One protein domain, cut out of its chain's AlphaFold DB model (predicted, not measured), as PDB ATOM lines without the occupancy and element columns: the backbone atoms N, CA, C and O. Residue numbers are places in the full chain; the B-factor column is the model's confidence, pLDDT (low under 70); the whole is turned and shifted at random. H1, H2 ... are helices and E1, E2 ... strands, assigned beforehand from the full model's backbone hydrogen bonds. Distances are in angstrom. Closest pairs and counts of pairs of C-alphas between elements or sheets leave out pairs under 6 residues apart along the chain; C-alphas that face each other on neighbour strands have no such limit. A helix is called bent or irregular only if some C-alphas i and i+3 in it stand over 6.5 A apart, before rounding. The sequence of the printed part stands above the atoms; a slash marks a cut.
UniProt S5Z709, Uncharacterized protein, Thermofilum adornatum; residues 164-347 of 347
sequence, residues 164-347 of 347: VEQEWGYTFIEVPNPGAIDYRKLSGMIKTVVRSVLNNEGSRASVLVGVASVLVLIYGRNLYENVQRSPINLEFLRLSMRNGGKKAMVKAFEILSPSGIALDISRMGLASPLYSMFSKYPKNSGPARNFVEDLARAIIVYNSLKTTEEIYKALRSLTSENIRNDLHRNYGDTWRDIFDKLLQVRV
ATOM      1  N   VAL A 164      13.360  49.787 137.652       87.00
ATOM      2  CA  VAL A 164      12.283  49.583 136.662       87.00
ATOM      3  C   VAL A 164      11.675  50.885 136.142       87.00
ATOM      4  O   VAL A 164      10.820  50.838 135.261       87.00
ATOM      5  N   GLU A 165      12.069  52.032 136.690       88.75
ATOM      6  CA  GLU A 165      11.593  53.345 136.265       88.75
ATOM      7  C   GLU A 165      12.656  54.030 135.405       88.75
ATOM      8  O   GLU A 165      13.848  54.004 135.719       88.75
ATOM      9  N   GLN A 166      12.225  54.647 134.313       91.12
ATOM     10  CA  GLN A 166      13.038  55.550 133.515       91.12
ATOM     11  C   GLN A 166      12.527  56.974 133.734       91.12
ATOM     12  O   GLN A 166      11.319  57.209 133.778       91.12
ATOM     13  N   GLU A 167      13.449  57.911 133.925       90.56
ATOM     14  CA  GLU A 167      13.178  59.329 134.138       90.56
ATOM     15  C   GLU A 167      13.791  60.144 132.995       90.56
ATOM     16  O   GLU A 167      14.943  59.915 132.618       90.56
ATOM     17  N   TRP A 168      13.029  61.104 132.477       91.75
ATOM     18  CA  TRP A 168      13.455  62.087 131.487       91.75
ATOM     19  C   TRP A 168      13.418  63.470 132.127       91.75
ATOM     20  O   TRP A 168      12.382  63.885 132.655       91.75
ATOM     21  N   GLY A 169      14.544  64.173 132.074       91.56
ATOM     22  CA  GLY A 169      14.673  65.543 132.545       91.56
ATOM     23  C   GLY A 169      14.684  66.536 131.394       91.56
ATOM     24  O   GLY A 169      15.395  66.340 130.404       91.56
ATOM     25  N   TYR A 170      13.925  67.615 131.552       92.50
ATOM     26  CA  TYR A 170      13.886  68.750 130.640       92.50
ATOM     27  C   TYR A 170      14.153  70.029 131.419       92.50
ATOM     28  O   TYR A 170      13.670  70.204 132.540       92.50
ATOM     29  N   THR A 171      14.923  70.920 130.811       91.62
ATOM     30  CA  THR A 171      15.305  72.197 131.397       91.62
ATOM     31  C   THR A 171      15.094  73.302 130.382       91.62
ATOM     32  O   THR A 171      15.674  73.271 129.296       91.62
ATOM     33  N   PHE A 172      14.287  74.285 130.762       90.56
ATOM     34  CA  PHE A 172      14.029  75.483 129.979       90.56
ATOM     35  C   PHE A 172      14.504  76.707 130.759       90.56
ATOM     36  O   PHE A 172      14.253  76.827 131.957       90.56
ATOM     37  N   ILE A 173      15.244  77.591 130.093       86.75
ATOM     38  CA  ILE A 173      15.644  78.876 130.671       86.75
ATOM     39  C   ILE A 173      14.558  79.871 130.294       86.75
ATOM     40  O   ILE A 173      14.517  80.376 129.176       86.75
ATOM     41  N   GLU A 174      13.653  80.132 131.218       84.31
ATOM     42  CA  GLU A 174      12.631  81.125 130.982       84.31
ATOM     43  C   GLU A 174      13.274  82.519 130.978       84.31
ATOM     44  O   GLU A 174      13.913  82.950 131.944       84.31
ATOM     45  N   VAL A 175      13.092  83.219 129.859       79.50
ATOM     46  CA  VAL A 175      13.583  84.574 129.636       79.50
ATOM     47  C   VAL A 175      12.368  85.475 129.395       79.50
ATOM     48  O   VAL A 175      11.829  85.476 128.289       79.50
ATOM     49  N   PRO A 176      11.888  86.216 130.413       76.31
ATOM     50  CA  PRO A 176      10.711  87.076 130.278       76.31
ATOM     51  C   PRO A 176      10.839  88.139 129.185       76.31
ATOM     52  O   PRO A 176       9.856  88.448 128.519       76.31
ATOM     53  N   ASN A 177      12.045  88.672 128.972       79.44
ATOM     54  CA  ASN A 177      12.339  89.602 127.889       79.44
ATOM     55  C   ASN A 177      13.505  89.069 127.033       79.44
ATOM     56  O   ASN A 177      14.670  89.394 127.290       79.44
ATOM     57  N   PRO A 178      13.197  88.250 126.008       70.69
ATOM     58  CA  PRO A 178      14.192  87.683 125.102       70.69
ATOM     59  C   PRO A 178      15.063  88.738 124.410       70.69
ATOM     60  O   PRO A 178      16.244  88.502 124.181       70.69
ATOM     61  N   GLY A 179      14.546  89.944 124.154       72.88
ATOM     62  CA  GLY A 179      15.315  91.027 123.526       72.88
ATOM     63  C   GLY A 179      16.547  91.474 124.326       72.88
ATOM     64  O   GLY A 179      17.491  92.006 123.746       72.88
ATOM     65  N   ALA A 180      16.572  91.232 125.640       71.75
ATOM     66  CA  ALA A 180      17.720  91.527 126.498       71.75
ATOM     67  C   ALA A 180      18.718  90.357 126.603       71.75
ATOM     68  O   ALA A 180      19.872  90.551 126.981       71.75
ATOM     69  N   ILE A 181      18.290  89.131 126.298       75.06
ATOM     70  CA  ILE A 181      19.012  87.908 126.649       75.06
ATOM     71  C   ILE A 181      19.069  86.962 125.449       75.06
ATOM     72  O   ILE A 181      18.064  86.438 124.987       75.06
ATOM     73  N   ASP A 182      20.285  86.680 124.987       74.75
ATOM     74  CA  ASP A 182      20.538  85.677 123.953       74.75
ATOM     75  C   ASP A 182      20.415  84.255 124.536       74.75
ATOM     76  O   ASP A 182      21.360  83.706 125.120       74.75
ATOM     77  N   TYR A 183      19.229  83.654 124.387       79.94
ATOM     78  CA  TYR A 183      18.948  82.314 124.906       79.94
ATOM     79  C   TYR A 183      19.895  81.252 124.328       79.94
ATOM     80  O   TYR A 183      20.326  80.345 125.049       79.94
ATOM     81  N   ARG A 184      20.262  81.345 123.040       78.69
ATOM     82  CA  ARG A 184      21.116  80.338 122.388       78.69
ATOM     83  C   ARG A 184      22.480  80.264 123.068       78.69
ATOM     84  O   ARG A 184      22.907  79.157 123.408       78.69
ATOM     85  N   LYS A 185      23.102  81.416 123.354       78.94
ATOM     86  CA  LYS A 185      24.381  81.493 124.089       78.94
ATOM     87  C   LYS A 185      24.300  80.868 125.481       78.94
ATOM     88  O   LYS A 185      25.189  80.108 125.861       78.94
ATOM     89  N   LEU A 186      23.227  81.140 126.224       84.81
ATOM     90  CA  LEU A 186      23.034  80.596 127.573       84.81
ATOM     91  C   LEU A 186      22.796  79.085 127.573       84.81
ATOM     92  O   LEU A 186      23.362  78.352 128.389       84.81
ATOM     93  N   SER A 187      21.957  78.619 126.648       84.62
ATOM     94  CA  SER A 187      21.418  77.261 126.659       84.62
ATOM     95  C   SER A 187      22.502  76.183 126.615       84.62
ATOM     96  O   SER A 187      22.394  75.189 127.330       84.62
ATOM     97  N   GLY A 188      23.577  76.383 125.847       86.94
ATOM     98  CA  GLY A 188      24.669  75.412 125.733       86.94
ATOM     99  C   GLY A 188      25.435  75.219 127.044       86.94
ATOM    100  O   GLY A 188      25.602  74.092 127.518       86.94
ATOM    101  N   MET A 189      25.871  76.316 127.668       91.62
ATOM    102  CA  MET A 189      26.635  76.268 128.920       91.62
ATOM    103  C   MET A 189      25.782  75.778 130.095       91.62
ATOM    104  O   MET A 189      26.245  74.949 130.882       91.62
ATOM    105  N   ILE A 190      24.526  76.228 130.183       91.88
ATOM    106  CA  ILE A 190      23.582  75.789 131.219       91.88
ATOM    107  C   ILE A 190      23.293  74.294 131.089       91.88
ATOM    108  O   ILE A 190      23.404  73.572 132.076       91.88
ATOM    109  N   LYS A 191      23.002  73.791 129.882       89.88
ATOM    110  CA  LYS A 191      22.784  72.351 129.664       89.88
ATOM    111  C   LYS A 191      23.991  71.519 130.067       89.88
ATOM    112  O   LYS A 191      23.808  70.457 130.653       89.88
ATOM    113  N   THR A 192      25.204  71.987 129.776       92.31
ATOM    114  CA  THR A 192      26.438  71.303 130.185       92.31
ATOM    115  C   THR A 192      26.505  71.151 131.702       92.31
ATOM    116  O   THR A 192      26.706  70.040 132.186       92.31
ATOM    117  N   VAL A 193      26.265  72.230 132.452       94.94
ATOM    118  CA  VAL A 193      26.210  72.191 133.922       94.94
ATOM    119  C   VAL A 193      25.114  71.246 134.405       94.94
ATOM    120  O   VAL A 193      25.390  70.313 135.152       94.94
ATOM    121  N   VAL A 194      23.878  71.451 133.950       92.94
ATOM    122  CA  VAL A 194      22.715  70.671 134.390       92.94
ATOM    123  C   VAL A 194      22.933  69.181 134.140       92.94
ATOM    124  O   VAL A 194      22.720  68.370 135.038       92.94
ATOM    125  N   ARG A 195      23.405  68.816 132.945       92.06
ATOM    126  CA  ARG A 195      23.695  67.427 132.582       92.06
ATOM    127  C   ARG A 195      24.801  66.846 133.452       92.06
ATOM    128  O   ARG A 195      24.647  65.733 133.939       92.06
ATOM    129  N   SER A 196      25.900  67.575 133.634       93.75
ATOM    130  CA  SER A 196      27.049  67.113 134.419       93.75
ATOM    131  C   SER A 196      26.668  66.866 135.878       93.75
ATOM    132  O   SER A 196      26.950  65.799 136.415       93.75
ATOM    133  N   VAL A 197      25.941  67.802 136.492       94.38
ATOM    134  CA  VAL A 197      25.481  67.684 137.880       94.38
ATOM    135  C   VAL A 197      24.451  66.560 138.020       94.38
ATOM    136  O   VAL A 197      24.637  65.664 138.839       94.38
ATOM    137  N   LEU A 198      23.383  66.553 137.213       90.69
ATOM    138  CA  LEU A 198      22.264  65.621 137.407       90.69
ATOM    139  C   LEU A 198      22.572  64.182 136.973       90.69
ATOM    140  O   LEU A 198      22.119  63.251 137.640       90.69
ATOM    141  N   ASN A 199      23.377  63.967 135.923       89.06
ATOM    142  CA  ASN A 199      23.821  62.613 135.556       89.06
ATOM    143  C   ASN A 199      24.713  61.983 136.629       89.06
ATOM    144  O   ASN A 199      24.786  60.761 136.723       89.06
ATOM    145  N   ASN A 200      25.377  62.816 137.426       90.88
ATOM    146  CA  ASN A 200      26.268  62.401 138.500       90.88
ATOM    147  C   ASN A 200      25.615  62.604 139.881       90.88
ATOM    148  O   ASN A 200      26.317  62.770 140.874       90.88
ATOM    149  N   GLU A 201      24.279  62.598 139.949       89.19
ATOM    150  CA  GLU A 201      23.492  62.619 141.195       89.19
ATOM    151  C   GLU A 201      23.738  63.835 142.106       89.19
ATOM    152  O   GLU A 201      23.497  63.778 143.313       89.19
ATOM    153  N   GLY A 202      24.217  64.945 141.549       90.88
ATOM    154  CA  GLY A 202      24.373  66.196 142.277       90.88
ATOM    155  C   GLY A 202      23.037  66.843 142.644       90.88
ATOM    156  O   GLY A 202      21.974  66.532 142.094       90.88
ATOM    157  N   SER A 203      23.089  67.756 143.607       92.31
ATOM    158  CA  SER A 203      21.911  68.406 144.161       92.31
ATOM    159  C   SER A 203      21.414  69.573 143.312       92.31
ATOM    160  O   SER A 203      22.081  70.103 142.419       92.31
ATOM    161  N   ARG A 204      20.213  70.042 143.653       89.75
ATOM    162  CA  ARG A 204      19.638  71.263 143.076       89.75
ATOM    163  C   ARG A 204      20.448  72.506 143.412       89.75
ATOM    164  O   ARG A 204      20.507  73.405 142.585       89.75
ATOM    165  N   ALA A 205      21.066  72.556 144.594       93.81
ATOM    166  CA  ALA A 205      21.936  73.666 144.965       93.81
ATOM    167  C   ALA A 205      23.124  73.742 143.997       93.81
ATOM    168  O   ALA A 205      23.411  74.813 143.467       93.81
ATOM    169  N   SER A 206      23.732  72.596 143.679       96.19
ATOM    170  CA  SER A 206      24.817  72.493 142.699       96.19
ATOM    171  C   SER A 206      24.387  72.943 141.301       96.19
ATOM    172  O   SER A 206      25.094  73.717 140.655       96.19
ATOM    173  N   VAL A 207      23.198  72.533 140.846       94.12
ATOM    174  CA  VAL A 207      22.629  73.025 139.579       94.12
ATOM    175  C   VAL A 207      22.453  74.543 139.608       94.12
ATOM    176  O   VAL A 207      22.863  75.226 138.674       94.12
ATOM    177  N   LEU A 208      21.863  75.077 140.676       94.75
ATOM    178  CA  LEU A 208      21.524  76.489 140.783       94.75
ATOM    179  C   LEU A 208      22.771  77.380 140.808       94.75
ATOM    180  O   LEU A 208      22.840  78.356 140.065       94.75
ATOM    181  N   VAL A 209      23.776  77.012 141.604       97.19
ATOM    182  CA  VAL A 209      25.064  77.716 141.686       97.19
ATOM    183  C   VAL A 209      25.838  77.590 140.375       97.19
ATOM    184  O   VAL A 209      26.360  78.584 139.869       97.19
ATOM    185  N   GLY A 210      25.868  76.397 139.778       96.81
ATOM    186  CA  GLY A 210      26.505  76.184 138.485       96.81
ATOM    187  C   GLY A 210      25.864  77.028 137.381       96.81
ATOM    188  O   GLY A 210      26.571  77.692 136.628       96.81
ATOM    189  N   VAL A 211      24.534  77.090 137.308       95.31
ATOM    190  CA  VAL A 211      23.832  77.936 136.330       95.31
ATOM    191  C   VAL A 211      24.037  79.418 136.616       95.31
ATOM    192  O   VAL A 211      24.326  80.176 135.695       95.31
ATOM    193  N   ALA A 212      23.969  79.835 137.877       95.75
ATOM    194  CA  ALA A 212      24.269  81.207 138.261       95.75
ATOM    195  C   ALA A 212      25.684  81.622 137.821       95.75
ATOM    196  O   ALA A 212      25.861  82.717 137.293       95.75
ATOM    197  N   SER A 213      26.675  80.730 137.929       97.12
ATOM    198  CA  SER A 213      28.032  80.993 137.437       97.12
ATOM    199  C   SER A 213      28.090  81.204 135.917       97.12
ATOM    200  O   SER A 213      28.815  82.084 135.454       97.12
ATOM    201  N   VAL A 214      27.269  80.484 135.140       95.25
ATOM    202  CA  VAL A 214      27.144  80.685 133.685       95.25
ATOM    203  C   VAL A 214      26.614  82.081 133.365       95.25
ATOM    204  O   VAL A 214      27.154  82.742 132.478       95.25
ATOM    205  N   LEU A 215      25.603  82.555 134.104       93.00
ATOM    206  CA  LEU A 215      25.057  83.903 133.913       93.00
ATOM    207  C   LEU A 215      26.142  84.967 134.089       93.00
ATOM    208  O   LEU A 215      26.267  85.869 133.261       93.00
ATOM    209  N   VAL A 216      26.960  84.835 135.136       94.88
ATOM    210  CA  VAL A 216      28.067  85.766 135.392       94.88
ATOM    211  C   VAL A 216      29.103  85.720 134.272       94.88
ATOM    212  O   VAL A 216      29.563  86.770 133.835       94.88
ATOM    213  N   LEU A 217      29.470  84.532 133.786       94.06
ATOM    214  CA  LEU A 217      30.470  84.399 132.724       94.06
ATOM    215  C   LEU A 217      30.006  84.996 131.391       94.06
ATOM    216  O   LEU A 217      30.818  85.583 130.683       94.06
ATOM    217  N   ILE A 218      28.722  84.862 131.055       91.25
ATOM    218  CA  ILE A 218      28.175  85.372 129.791       91.25
ATOM    219  C   ILE A 218      27.943  86.882 129.846       91.25
ATOM    220  O   ILE A 218      28.307  87.588 128.908       91.25
ATOM    221  N   TYR A 219      27.348  87.390 130.927       88.38
ATOM    222  CA  TYR A 219      26.965  88.802 131.002       88.38
ATOM    223  C   TYR A 219      28.022  89.697 131.641       88.38
ATOM    224  O   TYR A 219      28.005  90.910 131.420       88.38
ATOM    225  N   GLY A 220      28.946  89.132 132.420       88.31
ATOM    226  CA  GLY A 220      30.022  89.864 133.077       88.31
ATOM    227  C   GLY A 220      29.512  91.113 133.796       88.31
ATOM    228  O   GLY A 220      28.624  91.051 134.645       88.31
ATOM    229  N   ARG A 221      30.049  92.276 133.410       86.00
ATOM    230  CA  ARG A 221      29.689  93.580 133.996       86.00
ATOM    231  C   ARG A 221      28.228  93.979 133.758       86.00
ATOM    232  O   ARG A 221      27.677  94.716 134.567       86.00
ATOM    233  N   ASN A 222      27.595  93.460 132.708       87.88
ATOM    234  CA  ASN A 222      26.215  93.787 132.349       87.88
ATOM    235  C   ASN A 222      25.195  92.877 133.052       87.88
ATOM    236  O   ASN A 222      23.997  92.987 132.795       87.88
ATOM    237  N   LEU A 223      25.632  91.956 133.918       88.75
ATOM    238  CA  LEU A 223      24.746  90.997 134.581       88.75
ATOM    239  C   LEU A 223      23.605  91.682 135.339       88.75
ATOM    240  O   LEU A 223      22.458  91.279 135.188       88.75
ATOM    241  N   TYR A 224      23.911  92.716 136.128       88.25
ATOM    242  CA  TYR A 224      22.913  93.411 136.945       88.25
ATOM    243  C   TYR A 224      21.791  94.013 136.095       88.25
ATOM    244  O   TYR A 224      20.619  93.771 136.366       88.25
ATOM    245  N   GLU A 225      22.149  94.729 135.031       85.94
ATOM    246  CA  GLU A 225      21.184  95.346 134.123       85.94
ATOM    247  C   GLU A 225      20.325  94.299 133.397       85.94
ATOM    248  O   GLU A 225      19.102  94.434 133.343       85.94
ATOM    249  N   ASN A 226      20.940  93.224 132.891       84.12
ATOM    250  CA  ASN A 226      20.215  92.167 132.181       84.12
ATOM    251  C   ASN A 226      19.253  91.408 133.101       84.12
ATOM    252  O   ASN A 226      18.099  91.187 132.742       84.12
ATOM    253  N   VAL A 227      19.700  91.062 134.312       83.19
ATOM    254  CA  VAL A 227      18.885  90.347 135.302       83.19
ATOM    255  C   VAL A 227      17.737  91.213 135.826       83.19
ATOM    256  O   VAL A 227      16.661  90.685 136.090       83.19
ATOM    257  N   GLN A 228      17.917  92.530 135.957       82.88
ATOM    258  CA  GLN A 228      16.821  93.427 136.339       82.88
ATOM    259  C   GLN A 228      15.771  93.582 135.240       82.88
ATOM    260  O   GLN A 228      14.578  93.578 135.531       82.88
ATOM    261  N   ARG A 229      16.205  93.717 133.981       82.00
ATOM    262  CA  ARG A 229      15.296  93.849 132.831       82.00
ATOM    263  C   ARG A 229      14.563  92.548 132.513       82.00
ATOM    264  O   ARG A 229      13.463  92.588 131.968       82.00
ATOM    265  N   SER A 230      15.186  91.412 132.812       82.00
ATOM    266  CA  SER A 230      14.654  90.087 132.527       82.00
ATOM    267  C   SER A 230      15.160  89.075 133.556       82.00
ATOM    268  O   SER A 230      16.149  88.382 133.292       82.00
ATOM    269  N   PRO A 231      14.502  88.959 134.724       83.50
ATOM    270  CA  PRO A 231      14.849  87.946 135.710       83.50
ATOM    271  C   PRO A 231      14.824  86.561 135.070       83.50
ATOM    272  O   PRO A 231      13.809  86.139 134.522       83.50
ATOM    273  N   ILE A 232      15.959  85.868 135.107       87.06
ATOM    274  CA  ILE A 232      16.087  84.548 134.496       87.06
ATOM    275  C   ILE A 232      15.546  83.517 135.477       87.06
ATOM    276  O   ILE A 232      16.024  83.451 136.616       87.06
ATOM    277  N   ASN A 233      14.611  82.693 135.009       88.25
ATOM    278  CA  ASN A 233      14.171  81.501 135.721       88.25
ATOM    279  C   ASN A 233      14.625  80.248 134.976       88.25
ATOM    280  O   ASN A 233      14.807  80.232 133.762       88.25
ATOM    281  N   LEU A 234      14.831  79.181 135.729       89.25
ATOM    282  CA  LEU A 234      15.181  77.874 135.213       89.25
ATOM    283  C   LEU A 234      14.073  76.904 135.591       89.25
ATOM    284  O   LEU A 234      13.910  76.556 136.761       89.25
ATOM    285  N   GLU A 235      13.315  76.485 134.593       90.19
ATOM    286  CA  GLU A 235      12.197  75.573 134.754       90.19
ATOM    287  C   GLU A 235      12.663  74.139 134.508       90.19
ATOM    288  O   GLU A 235      13.283  73.824 133.488       90.19
ATOM    289  N   PHE A 236      12.367  73.260 135.461       89.12
ATOM    290  CA  PHE A 236      12.693  71.843 135.433       89.12
ATOM    291  C   PHE A 236      11.429  71.009 135.379       89.12
ATOM    292  O   PHE A 236      10.682  70.939 136.354       89.12
ATOM    293  N   LEU A 237      11.254  70.289 134.276       89.06
ATOM    294  CA  LEU A 237      10.233  69.263 134.141       89.06
ATOM    295  C   LEU A 237      10.891  67.886 134.223       89.06
ATOM    296  O   LEU A 237      11.834  67.582 133.493       89.06
ATOM    297  N   ARG A 238      10.368  67.031 135.100       89.06
ATOM    298  CA  ARG A 238      10.775  65.627 135.199       89.06
ATOM    299  C   ARG A 238       9.594  64.729 134.910       89.06
ATOM    300  O   ARG A 238       8.583  64.778 135.611       89.06
ATOM    301  N   LEU A 239       9.758  63.888 133.901       88.94
ATOM    302  CA  LEU A 239       8.798  62.864 133.525       88.94
ATOM    303  C   LEU A 239       9.338  61.500 133.926       88.94
ATOM    304  O   LEU A 239      10.537  61.253 133.813       88.94
ATOM    305  N   SER A 240       8.465  60.599 134.354       88.81
ATOM    306  CA  SER A 240       8.839  59.222 134.626       88.81
ATOM    307  C   SER A 240       7.866  58.223 134.022       88.81
ATOM    308  O   SER A 240       6.672  58.476 133.860       88.81
ATOM    309  N   MET A 241       8.397  57.066 133.645       88.62
ATOM    310  CA  MET A 241       7.622  55.956 133.114       88.62
ATOM    311  C   MET A 241       8.233  54.653 133.615       88.62
ATOM    312  O   MET A 241       9.445  54.448 133.556       88.62
ATOM    313  N   ARG A 242       7.387  53.746 134.105       86.88
ATOM    314  CA  ARG A 242       7.815  52.373 134.401       86.88
ATOM    315  C   ARG A 242       8.069  51.627 133.092       86.88
ATOM    316  O   ARG A 242       7.320  51.807 132.136       86.88
ATOM    317  N   ASN A 243       9.073  50.760 133.053       76.94
ATOM    318  CA  ASN A 243       9.369  49.923 131.891       76.94
ATOM    319  C   ASN A 243       8.134  49.107 131.477       76.94
ATOM    320  O   ASN A 243       7.517  48.443 132.309       76.94
ATOM    321  N   GLY A 244       7.759  49.177 130.197       72.19
ATOM    322  CA  GLY A 244       6.531  48.552 129.681       72.19
ATOM    323  C   GLY A 244       5.230  49.242 130.119       72.19
ATOM    324  O   GLY A 244       4.138  48.748 129.837       72.19
ATOM    325  N   GLY A 245       5.324  50.383 130.806       76.06
ATOM    326  CA  GLY A 245       4.193  51.198 131.216       76.06
ATOM    327  C   GLY A 245       3.460  51.808 130.023       76.06
ATOM    328  O   GLY A 245       4.043  52.125 128.990       76.06
ATOM    329  N   LYS A 246       2.147  51.994 130.171       79.38
ATOM    330  CA  LYS A 246       1.292  52.615 129.143       79.38
ATOM    331  C   LYS A 246       1.084  54.117 129.358       79.38
ATOM    332  O   LYS A 246       0.261  54.702 128.660       79.38
ATOM    333  N   LYS A 247       1.766  54.718 130.335       77.88
ATOM    334  CA  LYS A 247       1.582  56.109 130.761       77.88
ATOM    335  C   LYS A 247       2.903  56.708 131.230       77.88
ATOM    336  O   LYS A 247       3.624  56.049 131.979       77.88
ATOM    337  N   ALA A 248       3.169  57.942 130.818       82.31
ATOM    338  CA  ALA A 248       4.210  58.783 131.389       82.31
ATOM    339  C   ALA A 248       3.575  59.700 132.441       82.31
ATOM    340  O   ALA A 248       2.515  60.273 132.203       82.31
ATOM    341  N   MET A 249       4.216  59.817 133.599       79.62
ATOM    342  CA  MET A 249       3.766  60.639 134.717       79.62
ATOM    343  C   MET A 249       4.708  61.820 134.894       79.62
ATOM    344  O   MET A 249       5.913  61.709 134.670       79.62
ATOM    345  N   VAL A 250       4.179  62.944 135.360       79.50
ATOM    346  CA  VAL A 250       5.029  64.023 135.853       79.50
ATOM    347  C   VAL A 250       5.472  63.682 137.263       79.50
ATOM    348  O   VAL A 250       4.655  63.499 138.160       79.50
ATOM    349  N   LYS A 251       6.786  63.646 137.453       83.56
ATOM    350  CA  LYS A 251       7.417  63.434 138.749       83.56
ATOM    351  C   LYS A 251       7.635  64.741 139.505       83.56
ATOM    352  O   LYS A 251       7.481  64.770 140.720       83.56
ATOM    353  N   ALA A 252       8.008  65.806 138.797       84.81
ATOM    354  CA  ALA A 252       8.105  67.151 139.355       84.81
ATOM    355  C   ALA A 252       8.074  68.221 138.260       84.81
ATOM    356  O   ALA A 252       8.541  67.981 137.144       84.81
ATOM    357  N   PHE A 253       7.595  69.406 138.632       85.69
ATOM    358  CA  PHE A 253       7.790  70.649 137.896       85.69
ATOM    359  C   PHE A 253       8.275  71.718 138.871       85.69
ATOM    360  O   PHE A 253       7.641  71.935 139.903       85.69
ATOM    361  N   GLU A 254       9.425  72.325 138.596       84.56
ATOM    362  CA  GLU A 254      10.121  73.190 139.551       84.56
ATOM    363  C   GLU A 254      10.678  74.415 138.848       84.56
ATOM    364  O   GLU A 254      11.231  74.302 137.760       84.56
ATOM    365  N   ILE A 255      10.570  75.572 139.490       87.00
ATOM    366  CA  ILE A 255      11.114  76.831 138.984       87.00
ATOM    367  C   ILE A 255      12.213  77.267 139.944       87.00
ATOM    368  O   ILE A 255      11.980  77.393 141.147       87.00
ATOM    369  N   LEU A 256      13.419  77.469 139.424       87.44
ATOM    370  CA  LEU A 256      14.562  77.958 140.186       87.44
ATOM    371  C   LEU A 256      14.977  79.335 139.668       87.44
ATOM    372  O   LEU A 256      15.066  79.531 138.461       87.44
ATOM    373  N   SER A 257      15.296  80.272 140.562       89.38
ATOM    374  CA  SER A 257      15.749  81.614 140.174       89.38
ATOM    375  C   SER A 257      17.246  81.801 140.473       89.38
ATOM    376  O   SER A 257      17.614  82.132 141.601       89.38
ATOM    377  N   PRO A 258      18.151  81.572 139.497       92.62
ATOM    378  CA  PRO A 258      19.599  81.755 139.679       92.62
ATOM    379  C   PRO A 258      20.029  83.223 139.801       92.62
ATOM    380  O   PRO A 258      21.163  83.500 140.184       92.62
ATOM    381  N   SER A 259      19.147  84.164 139.463       90.88
ATOM    382  CA  SER A 259      19.441  85.589 139.296       90.88
ATOM    383  C   SER A 259      20.127  86.231 140.511       90.88
ATOM    384  O   SER A 259      21.197  86.827 140.377       90.88
ATOM    385  N   GLY A 260      19.562  86.071 141.713       91.38
ATOM    386  CA  GLY A 260      20.145  86.635 142.938       91.38
ATOM    387  C   GLY A 260      21.502  86.019 143.291       91.38
ATOM    388  O   GLY A 260      22.435  86.728 143.667       91.38
ATOM    389  N   ILE A 261      21.636  84.707 143.097       95.31
ATOM    390  CA  ILE A 261      22.874  83.965 143.361       95.31
ATOM    391  C   ILE A 261      23.968  84.381 142.376       95.31
ATOM    392  O   ILE A 261      25.126  84.506 142.762       95.31
ATOM    393  N   ALA A 262      23.615  84.654 141.117       95.31
ATOM    394  CA  ALA A 262      24.564  85.123 140.114       95.31
ATOM    395  C   ALA A 262      25.178  86.473 140.511       95.31
ATOM    396  O   ALA A 262      26.388  86.655 140.389       95.31
ATOM    397  N   LEU A 263      24.380  87.399 141.054       93.81
ATOM    398  CA  LEU A 263      24.890  88.683 141.546       93.81
ATOM    399  C   LEU A 263      25.888  88.502 142.697       93.81
ATOM    400  O   LEU A 263      26.942  89.140 142.697       93.81
ATOM    401  N   ASP A 264      25.595  87.608 143.641       94.62
ATOM    402  CA  ASP A 264      26.507  87.306 144.747       94.62
ATOM    403  C   ASP A 264      27.796  86.630 144.246       94.62
ATOM    404  O   ASP A 264      28.892  87.061 144.595       94.62
ATOM    405  N   ILE A 265      27.695  85.637 143.353       95.75
ATOM    406  CA  ILE A 265      28.856  84.986 142.719       95.75
ATOM    407  C   ILE A 265      29.719  86.000 141.959       95.75
ATOM    408  O   ILE A 265      30.950  85.920 142.009       95.75
ATOM    409  N   SER A 266      29.093  86.955 141.265       94.75
ATOM    410  CA  SER A 266      29.795  88.018 140.544       94.75
ATOM    411  C   SER A 266      30.587  88.915 141.487       94.75
ATOM    412  O   SER A 266      31.725  89.257 141.171       94.75
ATOM    413  N   ARG A 267      30.008  89.293 142.633       92.12
ATOM    414  CA  ARG A 267      30.693  90.103 143.654       92.12
ATOM    415  C   ARG A 267      31.851  89.337 144.283       92.12
ATOM    416  O   ARG A 267      32.938  89.891 144.412       92.12
ATOM    417  N   MET A 268      31.633  88.052 144.561       92.81
ATOM    418  CA  MET A 268      32.640  87.170 145.143       92.81
ATOM    419  C   MET A 268      33.788  86.809 144.196       92.81
ATOM    420  O   MET A 268      34.820  86.319 144.651       92.81
ATOM    421  N   GLY A 269      33.640  87.046 142.888       92.81
ATOM    422  CA  GLY A 269      34.648  86.684 141.890       92.81
ATOM    423  C   GLY A 269      34.750  85.176 141.636       92.81
ATOM    424  O   GLY A 269      35.757  84.702 141.121       92.81
ATOM    425  N   LEU A 270      33.705  84.408 141.969       94.62
ATOM    426  CA  LEU A 270      33.741  82.940 141.969       94.62
ATOM    427  C   LEU A 270      33.222  82.290 140.679       94.62
ATOM    428  O   LEU A 270      33.214  81.068 140.562       94.62
ATOM    429  N   ALA A 271      32.786  83.067 139.688       95.44
ATOM    430  CA  ALA A 271      32.105  82.525 138.510       95.44
ATOM    431  C   ALA A 271      32.927  81.474 137.745       95.44
ATOM    432  O   ALA A 271      32.437  80.383 137.468       95.44
ATOM    433  N   SER A 272      34.190  81.783 137.441       95.56
ATOM    434  CA  SER A 272      35.080  80.878 136.704       95.56
ATOM    435  C   SER A 272      35.371  79.568 137.455       95.56
ATOM    436  O   SER A 272      35.135  78.515 136.859       95.56
ATOM    437  N   PRO A 273      35.830  79.567 138.727       96.25
ATOM    438  CA  PRO A 273      36.091  78.312 139.431       96.25
ATOM    439  C   PRO A 273      34.816  77.489 139.643       96.25
ATOM    440  O   PRO A 273      34.849  76.273 139.459       96.25
ATOM    441  N   LEU A 274      33.681  78.126 139.960       97.31
ATOM    442  CA  LEU A 274      32.405  77.422 140.113       97.31
ATOM    443  C   LEU A 274      31.982  76.768 138.794       97.31
ATOM    444  O   LEU A 274      31.726  75.566 138.777       97.31
ATOM    445  N   TYR A 275      31.978  77.500 137.677       96.88
ATOM    446  CA  TYR A 275      31.607  76.929 136.380       96.88
ATOM    447  C   TYR A 275      32.465  75.711 136.020       96.88
ATOM    448  O   TYR A 275      31.929  74.673 135.624       96.88
ATOM    449  N   SER A 276      33.784  75.801 136.199       95.56
ATOM    450  CA  SER A 276      34.707  74.689 135.952       95.56
ATOM    451  C   SER A 276      34.365  73.458 136.793       95.56
ATOM    452  O   SER A 276      34.333  72.345 136.266       95.56
ATOM    453  N   MET A 277      34.041  73.652 138.075       96.38
ATOM    454  CA  MET A 277      33.650  72.562 138.967       96.38
ATOM    455  C   MET A 277      32.302  71.942 138.585       96.38
ATOM    456  O   MET A 277      32.203  70.727 138.440       96.38
ATOM    457  N   PHE A 278      31.261  72.749 138.360       97.12
ATOM    458  CA  PHE A 278      29.916  72.227 138.082       97.12
ATOM    459  C   PHE A 278      29.754  71.688 136.654       97.12
ATOM    460  O   PHE A 278      28.970  70.769 136.433       97.12
ATOM    461  N   SER A 279      30.501  72.204 135.674       95.44
ATOM    462  CA  SER A 279      30.521  71.644 134.311       95.44
ATOM    463  C   SER A 279      31.251  70.297 134.235       95.44
ATOM    464  O   SER A 279      30.910  69.463 133.394       95.44
ATOM    465  N   LYS A 280      32.193  70.029 135.149       94.75
ATOM    466  CA  LYS A 280      32.898  68.746 135.306       94.75
ATOM    467  C   LYS A 280      32.599  68.111 136.666       94.75
ATOM    468  O   LYS A 280      33.505  67.664 137.363       94.75
ATOM    469  N   TYR A 281      31.322  68.087 137.037       96.31
ATOM    470  CA  TYR A 281      30.893  67.640 138.353       96.31
ATOM    471  C   TYR A 281      31.389  66.206 138.660       96.31
ATOM    472  O   TYR A 281      31.276  65.337 137.786       96.31
ATOM    473  N   PRO A 282      31.914  65.919 139.870       95.00
ATOM    474  CA  PRO A 282      32.522  64.625 140.185       95.00
ATOM    475  C   PRO A 282      31.574  63.433 139.981       95.00
ATOM    476  O   PRO A 282      30.480  63.371 140.552       95.00
ATOM    477  N   LYS A 283      32.018  62.444 139.191       91.25
ATOM    478  CA  LYS A 283      31.229  61.246 138.824       91.25
ATOM    479  C   LYS A 283      31.030  60.256 139.964       91.25
ATOM    480  O   LYS A 283      30.002  59.587 140.012       91.25
ATOM    481  N   ASN A 284      31.993  60.183 140.875       89.75
ATOM    482  CA  ASN A 284      31.955  59.279 142.017       89.75
ATOM    483  C   ASN A 284      31.607  60.059 143.284       89.75
ATOM    484  O   ASN A 284      32.011  61.211 143.450       89.75
ATOM    485  N   SER A 285      30.872  59.421 144.193       89.25
ATOM    486  CA  SER A 285      30.751  59.913 145.562       89.25
ATOM    487  C   SER A 285      32.129  59.927 146.220       89.25
ATOM    488  O   SER A 285      32.878  58.958 146.096       89.25
ATOM    489  N   GLY A 286      32.459  60.998 146.934       92.00
ATOM    490  CA  GLY A 286      33.764  61.130 147.569       92.00
ATOM    491  C   GLY A 286      34.035  62.547 148.070       92.00
ATOM    492  O   GLY A 286      33.159  63.412 147.967       92.00
ATOM    493  N   PRO A 287      35.245  62.790 148.599       94.38
ATOM    494  CA  PRO A 287      35.645  64.086 149.138       94.38
ATOM    495  C   PRO A 287      35.441  65.249 148.156       94.38
ATOM    496  O   PRO A 287      34.907  66.282 148.552       94.38
ATOM    497  N   ALA A 288      35.778  65.073 146.873       93.81
ATOM    498  CA  ALA A 288      35.581  66.096 145.849       93.81
ATOM    499  C   ALA A 288      34.100  66.447 145.650       93.81
ATOM    500  O   ALA A 288      33.745  67.623 145.602       93.81
ATOM    501  N   ARG A 289      33.221  65.437 145.562       95.56
ATOM    502  CA  ARG A 289      31.774  65.664 145.433       95.56
ATOM    503  C   ARG A 289      31.225  66.383 146.662       95.56
ATOM    504  O   ARG A 289      30.486  67.348 146.514       95.56
ATOM    505  N   ASN A 290      31.608  65.925 147.853       95.44
ATOM    506  CA  ASN A 290      31.158  66.513 149.111       95.44
ATOM    507  C   ASN A 290      31.570  67.983 149.203       95.44
ATOM    508  O   ASN A 290      30.726  68.819 149.496       95.44
ATOM    509  N   PHE A 291      32.814  68.307 148.837       96.38
ATOM    510  CA  PHE A 291      33.284  69.687 148.778       96.38
ATOM    511  C   PHE A 291      32.448  70.559 147.833       96.38
ATOM    512  O   PHE A 291      32.019  71.643 148.218       96.38
ATOM    513  N   VAL A 292      32.197  70.095 146.604       96.81
ATOM    514  CA  VAL A 292      31.404  70.852 145.619       96.81
ATOM    515  C   VAL A 292      29.979  71.092 146.134       96.81
ATOM    516  O   VAL A 292      29.453  72.196 146.000       96.81
ATOM    517  N   GLU A 293      29.375  70.086 146.765       97.25
ATOM    518  CA  GLU A 293      28.051  70.176 147.387       97.25
ATOM    519  C   GLU A 293      28.018  71.117 148.599       97.25
ATOM    520  O   GLU A 293      27.091  71.918 148.732       97.25
ATOM    521  N   ASP A 294      29.020  71.050 149.475       96.75
ATOM    522  CA  ASP A 294      29.156  71.931 150.637       96.75
ATOM    523  C   ASP A 294      29.348  73.384 150.207       96.75
ATOM    524  O   ASP A 294      28.686  74.280 150.733       96.75
ATOM    525  N   LEU A 295      30.185  73.623 149.197       97.06
ATOM    526  CA  LEU A 295      30.386  74.950 148.631       97.06
ATOM    527  C   LEU A 295      29.105  75.483 147.977       97.06
ATOM    528  O   LEU A 295      28.754  76.646 148.180       97.06
ATOM    529  N   ALA A 296      28.377  74.644 147.233       97.62
ATOM    530  CA  ALA A 296      27.091  75.032 146.665       97.62
ATOM    531  C   ALA A 296      26.101  75.435 147.766       97.62
ATOM    532  O   ALA A 296      25.504  76.509 147.693       97.62
ATOM    533  N   ARG A 297      25.967  74.618 148.821       96.94
ATOM    534  CA  ARG A 297      25.123  74.927 149.985       96.94
ATOM    535  C   ARG A 297      25.528  76.235 150.656       96.94
ATOM    536  O   ARG A 297      24.659  77.066 150.904       96.94
ATOM    537  N   ALA A 298      26.819  76.443 150.893       96.19
ATOM    538  CA  ALA A 298      27.330  77.662 151.510       96.19
ATOM    539  C   ALA A 298      26.974  78.917 150.696       96.19
ATOM    540  O   ALA A 298      26.555  79.920 151.269       96.19
ATOM    541  N   ILE A 299      27.051  78.853 149.361       97.00
ATOM    542  CA  ILE A 299      26.652  79.957 148.473       97.00
ATOM    543  C   ILE A 299      25.147  80.234 148.550       97.00
ATOM    544  O   ILE A 299      24.743  81.395 148.595       97.00
ATOM    545  N   ILE A 300      24.307  79.196 148.608       95.38
ATOM    546  CA  ILE A 300      22.856  79.366 148.796       95.38
ATOM    547  C   ILE A 300      22.539  80.009 150.154       95.38
ATOM    548  O   ILE A 300      21.702  80.913 150.236       95.38
ATOM    549  N   VAL A 301      23.224  79.577 151.215       95.06
ATOM    550  CA  VAL A 301      23.062  80.154 152.556       95.06
ATOM    551  C   VAL A 301      23.517  81.611 152.570       95.06
ATOM    552  O   VAL A 301      22.773  82.463 153.050       95.06
ATOM    553  N   TYR A 302      24.668  81.928 151.969       94.56
ATOM    554  CA  TYR A 302      25.131  83.307 151.814       94.56
ATOM    555  C   TYR A 302      24.117  84.158 151.047       94.56
ATOM    556  O   TYR A 302      23.814  85.271 151.463       94.56
ATOM    557  N   ASN A 303      23.528  83.642 149.966       94.00
ATOM    558  CA  ASN A 303      22.517  84.384 149.217       94.00
ATOM    559  C   ASN A 303      21.313  84.781 150.088       94.00
ATOM    560  O   ASN A 303      20.810  85.897 149.950       94.00
ATOM    561  N   SER A 304      20.917  83.901 151.010       92.25
ATOM    562  CA  SER A 304      19.754  84.084 151.884       92.25
ATOM    563  C   SER A 304      20.055  84.922 153.133       92.25
ATOM    564  O   SER A 304      19.248  85.765 153.512       92.25
ATOM    565  N   LEU A 305      21.199  84.690 153.783       93.06
ATOM    566  CA  LEU A 305      21.533  85.251 155.101       93.06
ATOM    567  C   LEU A 305      22.623  86.327 155.057       93.06
ATOM    568  O   LEU A 305      22.841  87.013 156.051       93.06
ATOM    569  N   LYS A 306      23.329  86.462 153.928       91.12
ATOM    570  CA  LYS A 306      24.496  87.344 153.742       91.12
ATOM    571  C   LYS A 306      25.624  87.098 154.754       91.12
ATOM    572  O   LYS A 306      26.434  87.982 155.014       91.12
ATOM    573  N   THR A 307      25.708  85.878 155.289       88.88
ATOM    574  CA  THR A 307      26.736  85.457 156.247       88.88
ATOM    575  C   THR A 307      27.926  84.808 155.546       88.88
ATOM    576  O   THR A 307      27.808  83.800 154.850       88.88
ATOM    577  N   THR A 308      29.103  85.389 155.748       90.75
ATOM    578  CA  THR A 308      30.361  85.003 155.086       90.75
ATOM    579  C   THR A 308      30.961  83.714 155.650       90.75
ATOM    580  O   THR A 308      31.709  83.012 154.969       90.75
ATOM    581  N   GLU A 309      30.609  83.378 156.892       91.56
ATOM    582  CA  GLU A 309      31.182  82.264 157.646       91.56
ATOM    583  C   GLU A 309      31.042  80.918 156.938       91.56
ATOM    584  O   GLU A 309      31.994  80.145 156.910       91.56
ATOM    585  N   GLU A 310      29.880  80.634 156.346       90.75
ATOM    586  CA  GLU A 310      29.634  79.349 155.681       90.75
ATOM    587  C   GLU A 310      30.502  79.179 154.432       90.75
ATOM    588  O   GLU A 310      30.992  78.081 154.165       90.75
ATOM    589  N   ILE A 311      30.781  80.272 153.712       93.19
ATOM    590  CA  ILE A 311      31.711  80.260 152.577       93.19
ATOM    591  C   ILE A 311      33.115  79.907 153.069       93.19
ATOM    592  O   ILE A 311      33.744  78.993 152.536       93.19
ATOM    593  N   TYR A 312      33.595  80.565 154.128       92.56
ATOM    594  CA  TYR A 312      34.915  80.272 154.690       92.56
ATOM    595  C   TYR A 312      35.008  78.861 155.283       92.56
ATOM    596  O   TYR A 312      36.038  78.210 155.118       92.56
ATOM    597  N   LYS A 313      33.950  78.351 155.926       91.69
ATOM    598  CA  LYS A 313      33.893  76.964 156.421       91.69
ATOM    599  C   LYS A 313      34.006  75.964 155.273       91.69
ATOM    600  O   LYS A 313      34.826  75.050 155.358       91.69
ATOM    601  N   ALA A 314      33.250  76.166 154.191       93.44
ATOM    602  CA  ALA A 314      33.342  75.320 153.005       93.44
ATOM    603  C   ALA A 314      34.755  75.367 152.400       93.44
ATOM    604  O   ALA A 314      35.360  74.322 152.168       93.44
ATOM    605  N   LEU A 315      35.330  76.561 152.223       94.00
ATOM    606  CA  LEU A 315      36.674  76.731 151.656       94.00
ATOM    607  C   LEU A 315      37.788  76.192 152.560       94.00
ATOM    608  O   LEU A 315      38.785  75.690 152.049       94.00
ATOM    609  N   ARG A 316      37.627  76.214 153.888       92.62
ATOM    610  CA  ARG A 316      38.608  75.656 154.833       92.62
ATOM    611  C   ARG A 316      38.865  74.171 154.590       92.62
ATOM    612  O   ARG A 316      39.976  73.711 154.818       92.62
ATOM    613  N   SER A 317      37.885  73.424 154.086       91.12
ATOM    614  CA  SER A 317      38.083  72.014 153.726       91.12
ATOM    615  C   SER A 317      39.207  71.803 152.696       91.12
ATOM    616  O   SER A 317      39.848  70.751 152.689       91.12
ATOM    617  N   LEU A 318      39.537  72.826 151.899       91.81
ATOM    618  CA  LEU A 318      40.654  72.803 150.960       91.81
ATOM    619  C   LEU A 318      42.027  72.711 151.639       91.81
ATOM    620  O   LEU A 318      43.003  72.424 150.955       91.81
ATOM    621  N   THR A 319      42.146  72.903 152.958       90.44
ATOM    622  CA  THR A 319      43.405  72.636 153.679       90.44
ATOM    623  C   THR A 319      43.677  71.139 153.849       90.44
ATOM    624  O   THR A 319      44.797  70.760 154.175       90.44
ATOM    625  N   SER A 320      42.675  70.279 153.643       93.06
ATOM    626  CA  SER A 320      42.832  68.826 153.707       93.06
ATOM    627  C   SER A 320      43.529  68.296 152.457       93.06
ATOM    628  O   SER A 320      43.034  68.444 151.337       93.06
ATOM    629  N   GLU A 321      44.660  67.617 152.647       91.88
ATOM    630  CA  GLU A 321      45.421  67.003 151.556       91.88
ATOM    631  C   GLU A 321      44.595  65.954 150.798       91.88
ATOM    632  O   GLU A 321      44.626  65.908 149.570       91.88
ATOM    633  N   ASN A 322      43.777  65.174 151.512       92.56
ATOM    634  CA  ASN A 322      42.887  64.186 150.902       92.56
ATOM    635  C   ASN A 322      41.896  64.845 149.928       92.56
ATOM    636  O   ASN A 322      41.742  64.396 148.793       92.56
ATOM    637  N   ILE A 323      41.273  65.955 150.343       92.38
ATOM    638  CA  ILE A 323      40.337  66.708 149.498       92.38
ATOM    639  C   ILE A 323      41.067  67.289 148.284       92.38
ATOM    640  O   ILE A 323      40.601  67.126 147.159       92.38
ATOM    641  N   ARG A 324      42.238  67.909 148.475       92.44
ATOM    642  CA  ARG A 324      43.025  68.480 147.369       92.44
ATOM    643  C   ARG A 324      43.459  67.430 146.351       92.44
ATOM    644  O   ARG A 324      43.364  67.686 145.153       92.44
ATOM    645  N   ASN A 325      43.914  66.267 146.812       93.19
ATOM    646  CA  ASN A 325      44.335  65.173 145.941       93.19
ATOM    647  C   ASN A 325      43.149  64.611 145.149       93.19
ATOM    648  O   ASN A 325      43.275  64.361 143.950       93.19
ATOM    649  N   ASP A 326      41.985  64.462 145.783       93.31
ATOM    650  CA  ASP A 326      40.775  63.987 145.108       93.31
ATOM    651  C   ASP A 326      40.231  65.014 144.096       93.31
ATOM    652  O   ASP A 326      39.873  64.662 142.971       93.31
ATOM    653  N   LEU A 327      40.249  66.307 144.435       93.44
ATOM    654  CA  LEU A 327      39.895  67.390 143.510       93.44
ATOM    655  C   LEU A 327      40.868  67.452 142.325       93.44
ATOM    656  O   LEU A 327      40.428  67.562 141.181       93.44
ATOM    657  N   HIS A 328      42.172  67.285 142.557       94.06
ATOM    658  CA  HIS A 328      43.155  67.221 141.477       94.06
ATOM    659  C   HIS A 328      42.915  66.028 140.543       94.06
ATOM    660  O   HIS A 328      42.993  66.186 139.329       94.06
ATOM    661  N   ARG A 329      42.533  64.857 141.068       93.31
ATOM    662  CA  ARG A 329      42.165  63.696 140.234       93.31
ATOM    663  C   ARG A 329      40.934  63.956 139.366       93.31
ATOM    664  O   ARG A 329      40.884  63.478 138.236       93.31
ATOM    665  N   ASN A 330      39.948  64.696 139.874       92.56
ATOM    666  CA  ASN A 330      38.713  64.988 139.138       92.56
ATOM    667  C   ASN A 330      38.885  66.117 138.105       92.56
ATOM    668  O   ASN A 330      38.294  66.053 137.028       92.56
ATOM    669  N   TYR A 331      39.693  67.137 138.409       92.75
ATOM    670  CA  TYR A 331      39.832  68.338 137.574       92.75
ATOM    671  C   TYR A 331      41.165  68.434 136.812       92.75
ATOM    672  O   TYR A 331      41.316  69.305 135.951       92.75
ATOM    673  N   GLY A 332      42.124  67.546 137.080       91.94
ATOM    674  CA  GLY A 332      43.431  67.497 136.423       91.94
ATOM    675  C   GLY A 332      44.187  68.821 136.522       91.94
ATOM    676  O   GLY A 332      44.192  69.480 137.566       91.94
ATOM    677  N   ASP A 333      44.771  69.245 135.402       89.44
ATOM    678  CA  ASP A 333      45.571  70.474 135.303       89.44
ATOM    679  C   ASP A 333      44.766  71.746 135.598       89.44
ATOM    680  O   ASP A 333      45.314  72.739 136.078       89.44
ATOM    681  N   THR A 334      43.443  71.713 135.392       91.31
ATOM    682  CA  THR A 334      42.575  72.865 135.693       91.31
ATOM    683  C   THR A 334      42.393  73.098 137.192       91.31
ATOM    684  O   THR A 334      41.989  74.187 137.593       91.31
ATOM    685  N   TRP A 335      42.733  72.117 138.039       93.19
ATOM    686  CA  TRP A 335      42.577  72.235 139.487       93.19
ATOM    687  C   TRP A 335      43.375  73.394 140.085       93.19
ATOM    688  O   TRP A 335      42.862  74.079 140.962       93.19
ATOM    689  N   ARG A 336      44.605  73.641 139.613       90.75
ATOM    690  CA  ARG A 336      45.447  74.716 140.159       90.75
ATOM    691  C   ARG A 336      44.785  76.086 139.979       90.75
ATOM    692  O   ARG A 336      44.653  76.821 140.946       90.75
ATOM    693  N   ASP A 337      44.282  76.365 138.777       92.12
ATOM    694  CA  ASP A 337      43.558  77.607 138.479       92.12
ATOM    695  C   ASP A 337      42.253  77.729 139.287       92.12
ATOM    696  O   ASP A 337      41.949  78.794 139.821       92.12
ATOM    697  N   ILE A 338      41.498  76.631 139.429       93.25
ATOM    698  CA  ILE A 338      40.287  76.606 140.265       93.25
ATOM    699  C   ILE A 338      40.643  76.949 141.714       93.25
ATOM    700  O   ILE A 338      40.012  77.818 142.311       93.25
ATOM    701  N   PHE A 339      41.652  76.280 142.271       92.81
ATOM    702  CA  PHE A 339      42.095  76.454 143.647       92.81
ATOM    703  C   PHE A 339      42.549  77.891 143.919       92.81
ATOM    704  O   PHE A 339      42.037  78.521 144.843       92.81
ATOM    705  N   ASP A 340      43.429  78.440 143.079       91.56
ATOM    706  CA  ASP A 340      43.949  79.800 143.248       91.56
ATOM    707  C   ASP A 340      42.819  80.840 143.206       91.56
ATOM    708  O   ASP A 340      42.783  81.760 144.025       91.56
ATOM    709  N   LYS A 341      41.836  80.666 142.311       91.00
ATOM    710  CA  LYS A 341      40.668  81.557 142.219       91.00
ATOM    711  C   LYS A 341      39.697  81.404 143.390       91.00
ATOM    712  O   LYS A 341      39.113  82.399 143.809       91.00
ATOM    713  N   LEU A 342      39.522  80.198 143.937       92.12
ATOM    714  CA  LEU A 342      38.706  79.984 145.140       92.12
ATOM    715  C   LEU A 342      39.309  80.684 146.366       92.12
ATOM    716  O   LEU A 342      38.565  81.193 147.201       92.12
ATOM    717  N   LEU A 343      40.640  80.755 146.459       88.00
ATOM    718  CA  LEU A 343      41.333  81.468 147.538       88.00
ATOM    719  C   LEU A 343      41.278  82.996 147.400       88.00
ATOM    720  O   LEU A 343      41.478  83.703 148.384       88.00
ATOM    721  N   GLN A 344      40.981  83.512 146.206       87.81
ATOM    722  CA  GLN A 344      40.833  84.947 145.931       87.81
ATOM    723  C   GLN A 344      39.404  85.464 146.151       87.81
ATOM    724  O   GLN A 344      39.073  86.566 145.699       87.81
ATOM    725  N   VAL A 345      38.546  84.676 146.807       84.94
ATOM    726  CA  VAL A 345      37.155  85.051 147.066       84.94
ATOM    727  C   VAL A 345      37.072  86.424 147.741       84.94
ATOM    728  O   VAL A 345      37.744  86.697 148.735       84.94
ATOM    729  N   ARG A 346      36.239  87.303 147.180       78.75
ATOM    730  CA  ARG A 346      35.988  88.646 147.715       78.75
ATOM    731  C   ARG A 346      34.691  88.613 148.504       78.75
ATOM    732  O   ARG A 346      33.627  88.617 147.895       78.75
ATOM    733  N   VAL A 347      34.765  88.509 149.824       64.44
ATOM    734  CA  VAL A 347      33.553  88.433 150.653       64.44
ATOM    735  C   VAL A 347      33.222  89.771 151.285       64.44
ATOM    736  O   VAL A 347      34.171  90.429 151.766       64.44
TER     737      VAL A 347
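Overview. This is residues 164 to 347 of the 347 residues of an uncharacterized protein of Thermofilum adornatum (UniProt S5Z709). A body of crossed helices has a long, twisted ribbon of three strands at one side, with the turn from E2 to E3 at the far end from the helices. H2a is in the middle of the body, with H1, H3, H4 and H5 packed round it; H1 also covers part of E1, while H6, H7 and H8 make the side away from the ribbon. The 184 printed residues hold eight named helices and three named strands, in the order E1 H1 H2 E2 E3 H3 H4 H5 H6 H7 H8; the sheet, E1 E2 E3, is antiparallel. The class is mostly helix, and the whole is compact, with a radius of gyration of the C-alphas of 17.0 A and spans of 53 by 41 by 31 A.

Arrangement. E1, residues 165 to 174, is an edge strand, antiparallel to the inner strand E2, residues 233 to 242, with N 170 and O 237 within hydrogen-bond range at 2.9 A. E2 forms a hairpin with the edge strand E3, residues 249 to 256, with N 236 and O 254 at 2.8 A. H1, residues 183 to 199, is on the sheet over E1 at a height of 9.2 A. H2, residues 204 to 229, was assigned as one helix by its hydrogen bonds but is bent, with C-alphas 218 and 221 9.3 A apart; its arms H2a, residues 204 to 218, and H2b, residues 221 to 229, stand at 65 degrees. H2b is irregular, with C-alphas 221 and 224 7.4 A apart. H2a and H1 touch as a helical hairpin at a shallow tilt of 30 degrees, closest at the C-alphas of Ile 190 and Val 211, 5.5 A. H2a also touches H3, residues 259 to 268, closest at the C-alphas of Ala 212 and Ala 262, 4.3 A, and H4, residues 271 to 279, closest at those of Ser 213 and Ala 271, 4.5 A. With residues 205 to 209 alone it touches H5, residues 287 to 305, about perpendicular at 76 degrees, closest at the C-alphas of Ser 206 and Ala 296, 5.2 A. H5 and H6, residues 309 to 319, form a helical hairpin, closest at the C-alphas of Ala 298 and Glu 310, 5.1 A. H7, residues 321 to 331, touches residues 287 to 291 of H5, closest at the C-alphas of Leu 327 and Ala 288, 5.1 A. H8, residues 334 to 343, touches H4, closest at the C-alphas of Ile 338 and Pro 273, 4.6 A. Every O i to N i+4 pair is within hydrogen-bond range in H2a, H3, H4, H5, H7 and H8, but 11 of 13 in H1, 4 of 5 in H2b and 4 of 7 in H6.

Along the chain. E1 begins at C-alpha 165, (11.593, 53.345, 136.265), and is 28.3 A long; E2 is 29.8 A and E3 21.1 A. H1 is 22.9 A, H2a 21.2 A and H5 26.1 A long. H8 ends at C-alpha 343, (41.333, 81.468, 147.538).

Size, cuts and confidence. The C-alphas of Lys 246 and Gln 344 are the two farthest apart, at 53.8 A. The printed part has no cut and no long link, and of its residues 347 alone has a pLDDT under 70.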